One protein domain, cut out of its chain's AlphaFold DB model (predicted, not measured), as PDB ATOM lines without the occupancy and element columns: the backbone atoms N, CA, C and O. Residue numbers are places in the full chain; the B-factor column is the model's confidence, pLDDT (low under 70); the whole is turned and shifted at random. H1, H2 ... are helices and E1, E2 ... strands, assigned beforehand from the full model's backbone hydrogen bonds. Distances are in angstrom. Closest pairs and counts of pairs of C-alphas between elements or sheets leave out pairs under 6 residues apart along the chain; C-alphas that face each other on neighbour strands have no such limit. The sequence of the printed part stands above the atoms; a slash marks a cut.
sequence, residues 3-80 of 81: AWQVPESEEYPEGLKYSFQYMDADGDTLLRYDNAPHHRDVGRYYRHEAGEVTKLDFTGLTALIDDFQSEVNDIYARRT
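This is residues 3 to 80 of the 81 residues of an uncharacterized protein of Halorubrum sp. GN11GM_10-3_MGM (UniProt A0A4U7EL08). One long helix, H1, packs on one face of a five-stranded sheet in two layers, lying over the two strands E2 and E3 and running along them. The sheet is an antiparallel meander, each strand the neighbour of the one before, ordered E1 E2 E3 E4 E5. The printed part has 78 residues, with H1 after the strands; it is mixed and compact, with a radius of gyration of the C-alphas of 13.0 A, spanning 42 by 24 by 21 A.

Find C-alpha 16 at (370.568, 254.856, 236.862); E2, residues 16 to 23, runs 22.9 A from there. E1 is residues 3 to 5, E3 29 to 34, E4 46 to 49, E5 52 to 55. H1, residues 61 to 80, runs 28.6 A to C-alpha 80 at (341.263, 252.071, 253.593).

Four hairpins show N and O within hydrogen-bond range: E1 and E2 at N 4 and O 17, 2.8 A; E2 and E3 at N 20 and O 33, 2.8 A; E3 and E4 at N 48 and O 32, 2.7 A; E4 and E5 at N 47 and O 54, 2.9 A. H1, with every O i to N i+4 pair within range, is on the sheet at a height of 9.5 A, over E2 and E3; its closest C-alphas to E2 are Val 72 and Tyr 22, 6.9 A.

The C-alphas farthest apart, Ser 9 and Thr 80, are 41.9 A apart. The link E3 to E4 is long; the printed part has no cut, and no printed residue is under 70 in pLDDT.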
ATOM      1  N   ALA A   3     367.479 255.098 244.792       97.12
ATOM      2  CA  ALA A   3     368.071 255.222 243.469       97.12
ATOM      3  C   ALA A   3     369.589 255.374 243.610       97.12
ATOM      4  O   ALA A   3     370.073 256.022 244.540       97.12
ATOM      5  N   TRP A   4     370.329 254.771 242.689       97.75
ATOM      6  CA  TRP A   4     371.782 254.798 242.639       97.75
ATOM      7  C   TRP A   4     372.235 255.309 241.284       97.75
ATOM      8  O   TRP A   4     371.745 254.856 240.247       97.75
ATOM      9  N   GLN A   5     373.237 256.183 241.307       97.06
ATOM     10  CA  GLN A   5     374.054 256.420 240.132       97.06
ATOM     11  C   GLN A   5     374.968 255.207 239.932       97.06
ATOM     12  O   GLN A   5     375.694 254.802 240.844       97.06
ATOM     13  N   VAL A   6     374.912 254.616 238.748       96.88
ATOM     14  CA  VAL A   6     375.740 253.487 238.315       96.88
ATOM     15  C   VAL A   6     376.461 253.871 237.021       96.88
ATOM     16  O   VAL A   6     376.031 254.805 236.347       96.88
ATOM     17  N   PRO A   7     377.564 253.201 236.648       97.69
ATOM     18  CA  PRO A   7     378.173 253.431 235.344       97.69
ATOM     19  C   PRO A   7     377.167 253.199 234.213       97.69
ATOM     20  O   PRO A   7     376.439 252.200 234.220       97.69
ATOM     21  N   GLU A   8     377.155 254.105 233.236       96.88
ATOM     22  CA  GLU A   8     376.388 253.914 232.009       96.88
ATOM     23  C   GLU A   8     376.820 252.618 231.317       96.88
ATOM     24  O   GLU A   8     378.009 252.305 231.199       96.88
ATOM     25  N   SER A   9     375.840 251.826 230.898       94.00
ATOM     26  CA  SER A   9     376.066 250.533 230.255       94.00
ATOM     27  C   SER A   9     374.861 250.130 229.416       94.00
ATOM     28  O   SER A   9     373.780 250.696 229.555       94.00
ATOM     29  N   GLU A  10     374.996 249.083 228.600       89.44
ATOM     30  CA  GLU A  10     373.843 248.480 227.918       89.44
ATOM     31  C   GLU A  10     372.761 248.004 228.904       89.44
ATOM     32  O   GLU A  10     371.595 247.888 228.525       89.44
ATOM     33  N   GLU A  11     373.115 247.745 230.170       88.06
ATOM     34  CA  GLU A  11     372.180 247.391 231.244       88.06
ATOM     35  C   GLU A  11     371.575 248.609 231.968       88.06
ATOM     36  O   GLU A  11     370.466 248.519 232.487       88.06
ATOM     37  N   TYR A  12     372.225 249.771 231.925       92.25
ATOM     38  CA  TYR A  12     371.735 251.018 232.523       92.25
ATOM     39  C   TYR A  12     372.172 252.218 231.656       92.25
ATOM     40  O   TYR A  12     373.171 252.860 231.984       92.25
ATOM     41  N   PRO A  13     371.498 252.505 230.524       90.50
ATOM     42  CA  PRO A  13     371.929 253.508 229.552       90.50
ATOM     43  C   PRO A  13     371.886 254.928 230.112       90.50
ATOM     44  O   PRO A  13     372.614 255.791 229.647       90.50
ATOM     45  N   GLU A  14     371.088 255.152 231.149       93.06
ATOM     46  CA  GLU A  14     370.947 256.418 231.861       93.06
ATOM     47  C   GLU A  14     371.846 256.482 233.102       93.06
ATOM     48  O   GLU A  14     371.722 257.404 233.906       93.06
ATOM     49  N   GLY A  15     372.698 255.472 233.322       95.50
ATOM     50  CA  GLY A  15     373.552 255.395 234.508       95.50
ATOM     51  C   GLY A  15     372.748 255.367 235.811       95.50
ATOM     52  O   GLY A  15     373.204 255.851 236.847       95.50
ATOM     53  N   LEU A  16     371.527 254.827 235.764       95.31
ATOM     54  CA  LEU A  16     370.568 254.856 236.862       95.31
ATOM     55  C   LEU A  16     370.072 253.449 237.177       95.31
ATOM     56  O   LEU A  16     369.506 252.770 236.323       95.31
ATOM     57  N   LYS A  17     370.199 253.045 238.440       96.19
ATOM     58  CA  LYS A  17     369.511 251.879 238.999       96.19
ATOM     59  C   LYS A  17     368.540 252.342 240.071       96.19
ATOM     60  O   LYS A  17     368.889 253.216 240.862       96.19
ATOM     61  N   TYR A  18     367.353 251.751 240.155       96.62
ATOM     62  CA  TYR A  18     366.384 252.111 241.189       96.62
ATOM     63  C   TYR A  18     365.587 250.911 241.704       96.62
ATOM     64  O   TYR A  18     365.472 249.877 241.049       96.62
ATOM     65  N   SER A  19     365.075 251.056 242.925       96.38
ATOM     66  CA  SER A  19     364.129 250.134 243.553       96.38
ATOM     67  C   SER A  19     363.212 250.930 244.480       96.38
ATOM     68  O   SER A  19     363.609 251.374 245.567       96.38
ATOM     69  N   PHE A  20     361.983 251.165 244.035       97.81
ATOM     70  CA  PHE A  20     360.922 251.799 244.811       97.81
ATOM     71  C   PHE A  20     359.931 250.720 245.198       97.81
ATOM     72  O   PHE A  20     359.501 249.958 244.345       97.81
ATOM     73  N   GLN A  21     359.613 250.616 246.481       97.25
ATOM     74  CA  GLN A  21     358.808 249.520 246.992       97.25
ATOM     75  C   GLN A  21     357.844 250.053 248.042       97.25
ATOM     76  O   GLN A  21     358.244 250.832 248.913       97.25
ATOM     77  N   TYR A  22     356.592 249.633 247.923       97.62
ATOM     78  CA  TYR A  22     355.517 249.858 248.870       97.62
ATOM     79  C   TYR A  22     354.980 248.494 249.299       97.62
ATOM     80  O   TYR A  22     354.665 247.650 248.457       97.62
ATOM     81  N   MET A  23     354.958 248.264 250.607       96.62
ATOM     82  CA  MET A  23     354.595 246.991 251.231       96.62
ATOM     83  C   MET A  23     353.524 247.233 252.287       96.62
ATOM     84  O   MET A  23     353.427 248.343 252.816       96.62
ATOM     85  N   ASP A  24     352.754 246.201 252.610       94.94
ATOM     86  CA  ASP A  24     351.935 246.227 253.820       94.94
ATOM     87  C   ASP A  24     352.740 245.859 255.078       94.94
ATOM     88  O   ASP A  24     353.961 245.687 255.048       94.94
ATOM     89  N   ALA A  25     352.045 245.820 256.218       94.25
ATOM     90  CA  ALA A  25     352.645 245.580 257.526       94.25
ATOM     91  C   ALA A  25     353.229 244.165 257.680       94.25
ATOM     92  O   ALA A  25     354.125 243.979 258.503       94.25
ATOM     93  N   ASP A  26     352.753 243.205 256.883       95.50
ATOM     94  CA  ASP A  26     353.246 241.827 256.871       95.50
ATOM     95  C   ASP A  26     354.469 241.665 255.946       95.50
ATOM     96  O   ASP A  26     355.150 240.640 255.970       95.50
ATOM     97  N   GLY A  27     354.812 242.717 255.193       93.81
ATOM     98  CA  GLY A  27     355.951 242.751 254.279       93.81
ATOM     99  C   GLY A  27     355.612 242.307 252.858       93.81
ATOM    100  O   GLY A  27     356.523 242.185 252.033       93.81
ATOM    101  N   ASP A  28     354.332 242.104 252.540       93.69
ATOM    102  CA  ASP A  28     353.912 241.750 251.191       93.69
ATOM    103  C   ASP A  28     354.034 242.965 250.267       93.69
ATOM    104  O   ASP A  28     353.623 244.083 250.586       93.69
ATOM    105  N   THR A  29     354.634 242.756 249.091       95.06
ATOM    106  CA  THR A  29     354.832 243.830 248.109       95.06
ATOM    107  C   THR A  29     353.517 244.175 247.429       95.06
ATOM    108  O   THR A  29     352.950 243.354 246.713       95.06
ATOM    109  N   LEU A  30     353.078 245.419 247.612       96.75
ATOM    110  CA  LEU A  30     351.872 245.959 246.986       96.75
ATOM    111  C   LEU A  30     352.191 246.626 245.656       96.75
ATOM    112  O   LEU A  30     351.466 246.442 244.684       96.75
ATOM    113  N   LEU A  31     353.295 247.372 245.629       98.06
ATOM    114  CA  LEU A  31     353.810 248.032 244.440       98.06
ATOM    115  C   LEU A  31     355.331 248.018 244.463       98.06
ATOM    116  O   LEU A  31     355.949 248.335 245.485       98.06
ATOM    117  N   ARG A  32     355.953 247.712 243.329       97.56
ATOM    118  CA  ARG A  32     357.395 247.887 243.158       97.56
ATOM    119  C   ARG A  32     357.720 248.441 241.788       97.56
ATOM    120  O   ARG A  32     357.323 247.847 240.802       97.56
ATOM    121  N   TYR A  33     358.476 249.529 241.729       97.12
ATOM    122  CA  TYR A  33     359.107 250.001 240.498       97.12
ATOM    123  C   TYR A  33     360.587 249.664 240.590       97.12
ATOM    124  O   TYR A  33     361.267 250.102 241.524       97.12
ATOM    125  N   ASP A  34     361.114 248.922 239.626       95.50
ATOM    126  CA  ASP A  34     362.551 248.701 239.519       95.50
ATOM    127  C   ASP A  34     362.987 248.534 238.064       95.50
ATOM    128  O   ASP A  34     362.168 248.501 237.145       95.50
ATOM    129  N   ASN A  35     364.302 248.515 237.866       94.50
ATOM    130  CA  ASN A  35     364.913 248.272 236.568       94.50
ATOM    131  C   ASN A  35     365.968 247.164 236.604       94.50
ATOM    132  O   ASN A  35     366.975 247.221 235.894       94.50
ATOM    133  N   ALA A  36     365.767 246.164 237.464       89.88
ATOM    134  CA  ALA A  36     366.665 245.023 237.519       89.88
ATOM    135  C   ALA A  36     366.622 244.221 236.195       89.88
ATOM    136  O   ALA A  36     365.617 244.180 235.488       89.88
ATOM    137  N   PRO A  37     367.702 243.529 235.808       82.75
ATOM    138  CA  PRO A  37     367.781 242.850 234.513       82.75
ATOM    139  C   PRO A  37     367.041 241.495 234.488       82.75
ATOM    140  O   PRO A  37     367.487 240.572 233.802       82.75
ATOM    141  N   HIS A  38     365.950 241.346 235.246       81.62
ATOM    142  CA  HIS A  38     365.227 240.080 235.425       81.62
ATOM    143  C   HIS A  38     364.051 239.899 234.448       81.62
ATOM    144  O   HIS A  38     363.742 238.761 234.107       81.62
ATOM    145  N   HIS A  39     363.457 240.989 233.940       78.19
ATOM    146  CA  HIS A  39     362.281 240.976 233.048       78.19
ATOM    147  C   HIS A  39     362.580 241.573 231.665       78.19
ATOM    148  O   HIS A  39     361.938 242.516 231.202       78.19
ATOM    149  N   ARG A  40     363.613 241.042 230.997       72.25
ATOM    150  CA  ARG A  40     364.108 241.584 229.715       72.25
ATOM    151  C   ARG A  40     363.063 241.570 228.591       72.25
ATOM    152  O   ARG A  40     363.186 242.353 227.656       72.25
ATOM    153  N   ASP A  41     362.075 240.688 228.677       81.81
ATOM    154  CA  ASP A  41     360.944 240.550 227.757       81.81
ATOM    155  C   ASP A  41     359.910 241.681 227.887       81.81
ATOM    156  O   ASP A  41     359.318 242.082 226.887       81.81
ATOM    157  N   VAL A  42     359.740 242.240 229.088       80.06
ATOM    158  CA  VAL A  42     358.822 243.361 229.363       80.06
ATOM    159  C   VAL A  42     359.485 244.704 229.045       80.06
ATOM    160  O   VAL A  42     358.842 245.648 228.585       80.06
ATOM    161  N   GLY A  43     360.797 244.786 229.254       82.50
ATOM    162  CA  GLY A  43     361.596 245.987 229.059       82.50
ATOM    163  C   GLY A  43     362.427 246.301 230.295       82.50
ATOM    164  O   GLY A  43     362.514 245.513 231.230       82.50
ATOM    165  N   ARG A  44     363.086 247.461 230.292       83.88
ATOM    166  CA  ARG A  44     363.950 247.861 231.409       83.88
ATOM    167  C   ARG A  44     363.183 248.446 232.579       83.88
ATOM    168  O   ARG A  44     363.556 248.224 233.717       83.88
ATOM    169  N   TYR A  45     362.164 249.229 232.277       89.81
ATOM    170  CA  TYR A  45     361.388 249.949 233.266       89.81
ATOM    171  C   TYR A  45     360.091 249.204 233.426       89.81
ATOM    172  O   TYR A  45     359.345 249.053 232.457       89.81
ATOM    173  N   TYR A  46     359.850 248.695 234.619       92.12
ATOM    174  CA  TYR A  46     358.633 247.967 234.886       92.12
ATOM    175  C   TYR A  46     358.179 248.185 236.321       92.12
ATOM    176  O   TYR A  46     358.954 248.548 237.212       92.12
ATOM    177  N   ARG A  47     356.884 247.962 236.517       94.69
ATOM    178  CA  ARG A  47     356.253 247.890 237.824       94.69
ATOM    179  C   ARG A  47     355.753 246.481 238.103       94.69
ATOM    180  O   ARG A  47     355.337 245.784 237.181       94.69
ATOM    181  N   HIS A  48     355.761 246.113 239.375       95.31
ATOM    182  CA  HIS A  48     355.071 244.961 239.926       95.31
ATOM    183  C   HIS A  48     353.878 245.448 240.746       95.31
ATOM    184  O   HIS A  48     354.085 246.173 241.718       95.31
ATOM    185  N   GLU A  49     352.670 245.022 240.403       94.44
ATOM    186  CA  GLU A  49     351.451 245.234 241.197       94.44
ATOM    187  C   GLU A  49     350.612 243.957 241.107       94.44
ATOM    188  O   GLU A  49     350.472 243.394 240.025       94.44
ATOM    189  N   ALA A  50     350.087 243.460 242.231       87.75
ATOM    190  CA  ALA A  50     349.189 242.294 242.261       87.75
ATOM    191  C   ALA A  50     349.701 241.035 241.511       87.75
ATOM    192  O   ALA A  50     348.918 240.238 241.000       87.75
ATOM    193  N   GLY A  51     351.024 240.837 241.459       85.69
ATOM    194  CA  GLY A  51     351.660 239.713 240.759       85.69
ATOM    195  C   GLY A  51     351.871 239.919 239.254       85.69
ATOM    196  O   GLY A  51     352.476 239.065 238.610       85.69
ATOM    197  N   GLU A  52     351.436 241.048 238.698       91.12
ATOM    198  CA  GLU A  52     351.643 241.407 237.297       91.12
ATOM    199  C   GLU A  52     352.894 242.271 237.127       91.12
ATOM    200  O   GLU A  52     353.191 243.126 237.961       91.12
ATOM    201  N   VAL A  53     353.621 242.061 236.023       93.81
ATOM    202  CA  VAL A  53     354.774 242.883 235.628       93.81
ATOM    203  C   VAL A  53     354.386 243.699 234.403       93.81
ATOM    204  O   VAL A  53     354.121 243.139 233.341       93.81
ATOM    205  N   THR A  54     354.347 245.021 234.544       93.62
ATOM    206  CA  THR A  54     353.920 245.937 233.476       93.62
ATOM    207  C   THR A  54     355.052 246.875 233.099       93.62
ATOM    208  O   THR A  54     355.693 247.449 233.977       93.62
ATOM    209  N   LYS A  55     355.283 247.060 231.796       93.75
ATOM    210  CA  LYS A  55     356.266 248.020 231.286       93.75
ATOM    211  C   LYS A  55     355.864 249.454 231.649       93.75
ATOM    212  O   LYS A  55     354.702 249.821 231.519       93.75
ATOM    213  N   LEU A  56     356.850 250.259 232.029       92.75
ATOM    214  CA  LEU A  56     356.745 251.703 232.204       92.75
ATOM    215  C   LEU A  56     357.475 252.427 231.069       92.75
ATOM    216  O   LEU A  56     358.486 251.942 230.549       92.75
ATOM    217  N   ASP A  57     356.997 253.617 230.728       89.69
ATOM    218  CA  ASP A  57     357.755 254.551 229.904       89.69
ATOM    219  C   ASP A  57     358.654 255.398 230.805       89.69
ATOM    220  O   ASP A  57     358.196 256.046 231.743       89.69
ATOM    221  N   PHE A  58     359.958 255.394 230.532       88.00
ATOM    222  CA  PHE A  58     360.902 256.191 231.304       88.00
ATOM    223  C   PHE A  58     361.063 257.577 230.700       88.00
ATOM    224  O   PHE A  58     361.620 257.743 229.615       88.00
ATOM    225  N   THR A  59     360.610 258.580 231.444       92.12
ATOM    226  CA  THR A  59     360.729 260.000 231.085       92.12
ATOM    227  C   THR A  59     361.674 260.762 232.019       92.12
ATOM    228  O   THR A  59     361.922 261.950 231.821       92.12
ATOM    229  N   GLY A  60     362.245 260.075 233.014       94.06
ATOM    230  CA  GLY A  60     363.191 260.620 233.981       94.06
ATOM    231  C   GLY A  60     362.890 260.183 235.414       94.06
ATOM    232  O   GLY A  60     361.807 259.691 235.728       94.06
ATOM    233  N   LEU A  61     363.861 260.390 236.308       94.69
ATOM    234  CA  LEU A  61     363.744 259.981 237.711       94.69
ATOM    235  C   LEU A  61     362.624 260.725 238.454       94.69
ATOM    236  O   LEU A  61     361.909 260.101 239.226       94.69
ATOM    237  N   THR A  62     362.451 262.030 238.224       95.75
ATOM    238  CA  THR A  62     361.383 262.812 238.875       95.75
ATOM    239  C   THR A  62     360.000 262.297 238.492       95.75
ATOM    240  O   THR A  62     359.209 262.012 239.379       95.75
ATOM    241  N   ALA A  63     359.749 262.075 237.198       95.50
ATOM    242  CA  ALA A  63     358.478 261.530 236.730       95.50
ATOM    243  C   ALA A  63     358.197 260.132 237.310       95.50
ATOM    244  O   ALA A  63     357.107 259.892 237.811       95.50
ATOM    245  N   LEU A  64     359.202 259.244 237.360       95.50
ATOM    246  CA  LEU A  64     359.055 257.937 238.018       95.50
ATOM    247  C   LEU A  64     358.679 258.047 239.503       95.50
ATOM    248  O   LEU A  64     357.964 257.190 240.019       95.50
ATOM    249  N   ILE A  65     359.228 259.036 240.216       96.75
ATOM    250  CA  ILE A  65     358.931 259.264 241.635       96.75
ATOM    251  C   ILE A  65     357.487 259.738 241.796       96.75
ATOM    252  O   ILE A  65     356.786 259.207 242.655       96.75
ATOM    253  N   ASP A  66     357.062 260.693 240.970       97.75
ATOM    254  CA  ASP A  66     355.710 261.249 241.001       97.75
ATOM    255  C   ASP A  66     354.665 260.164 240.687       97.75
ATOM    256  O   ASP A  66     353.717 259.986 241.455       97.75
ATOM    257  N   ASP A  67     354.889 259.364 239.638       97.06
ATOM    258  CA  ASP A  67     354.015 258.244 239.263       97.06
ATOM    259  C   ASP A  67     353.928 257.205 240.390       97.06
ATOM    260  O   ASP A  67     352.837 256.802 240.799       97.06
ATOM    261  N   PHE A  68     355.076 256.808 240.952       97.69
ATOM    262  CA  PHE A  68     355.116 255.848 242.055       97.69
ATOM    263  C   PHE A  68     354.344 256.359 243.280       97.69
ATOM    264  O   PHE A  68     353.599 255.605 243.901       97.69
ATOM    265  N   GLN A  69     354.502 257.634 243.644       98.25
ATOM    266  CA  GLN A  69     353.786 258.223 244.777       98.25
ATOM    267  C   GLN A  69     352.279 258.316 244.525       98.25
ATOM    268  O   GLN A  69     351.503 258.064 245.450       98.25
ATOM    269  N   SER A  70     351.865 258.642 243.297       98.12
ATOM    270  CA  SER A  70     350.452 258.643 242.914       98.12
ATOM    271  C   SER A  70     349.836 257.259 243.114       98.12
ATOM    272  O   SER A  70     348.838 257.129 243.819       98.12
ATOM    273  N   GLU A  71     350.476 256.210 242.595       97.88
ATOM    274  CA  GLU A  71     349.958 254.845 242.718       97.88
ATOM    275  C   GLU A  71     349.970 254.324 244.160       97.88
ATOM    276  O   GLU A  71     349.052 253.611 244.566       97.88
ATOM    277  N   VAL A  72     350.962 254.706 244.973       98.06
ATOM    278  CA  VAL A  72     350.955 254.407 246.415       98.06
ATOM    279  C   VAL A  72     349.719 254.999 247.088       98.06
ATOM    280  O   VAL A  72     349.060 254.301 247.859       98.06
ATOM    281  N   ASN A  73     349.381 256.256 246.790       98.06
ATOM    282  CA  ASN A  73     348.191 256.900 247.347       98.06
ATOM    283  C   ASN A  73     346.902 256.219 246.865       98.06
ATOM    284  O   ASN A  73     346.005 255.987 247.674       98.06
ATOM    285  N   ASP A  74     346.833 255.828 245.590       97.62
ATOM    286  CA  ASP A  74     345.679 255.120 245.028       97.62
ATOM    287  C   ASP A  74     345.497 253.724 245.647       97.62
ATOM    288  O   ASP A  74     344.377 253.308 245.952       97.62
ATOM    289  N   ILE A  75     346.587 252.977 245.860       96.31
ATOM    290  CA  ILE A  75     346.556 251.684 246.563       96.31
ATOM    291  C   ILE A  75     346.124 251.882 248.016       96.31
ATOM    292  O   ILE A  75     345.307 251.110 248.520       96.31
ATOM    293  N   TYR A  76     346.664 252.897 248.691       95.88
ATOM    294  CA  TYR A  76     346.312 253.204 250.072       95.88
ATOM    295  C   TYR A  76     344.818 253.520 250.212       95.88
ATOM    296  O   TYR A  76     344.151 252.916 251.054       95.88
ATOM    297  N   ALA A  77     344.275 254.388 249.352       96.81
ATOM    298  CA  ALA A  77     342.855 254.733 249.348       96.81
ATOM    299  C   ALA A  77     341.978 253.485 249.136       96.81
ATOM    300  O   ALA A  77     341.153 253.167 249.988       96.81
ATOM    301  N   ARG A  78     342.266 252.674 248.104       95.06
ATOM    302  CA  ARG A  78     341.543 251.413 247.823       95.06
ATOM    303  C   ARG A  78     341.532 250.405 248.978       95.06
ATOM    304  O   ARG A  78     340.677 249.525 248.995       95.06
ATOM    305  N   ARG A  79     342.514 250.459 249.884       91.81
ATOM    306  CA  ARG A  79     342.640 249.541 251.033       91.81
ATOM    307  C   ARG A  79     342.065 250.096 252.334       91.81
ATOM    308  O   ARG A  79     342.011 249.351 253.311       91.81
ATOM    309  N   THR A  80     341.732 251.384 252.378       91.06
ATOM    310  CA  THR A  80     341.263 252.071 253.593       91.06
ATOM    311  C   THR A  80     339.848 252.640 253.485       91.06
ATOM    312  O   THR A  80     339.317 253.062 254.513       91.06
TER     313      THR A  80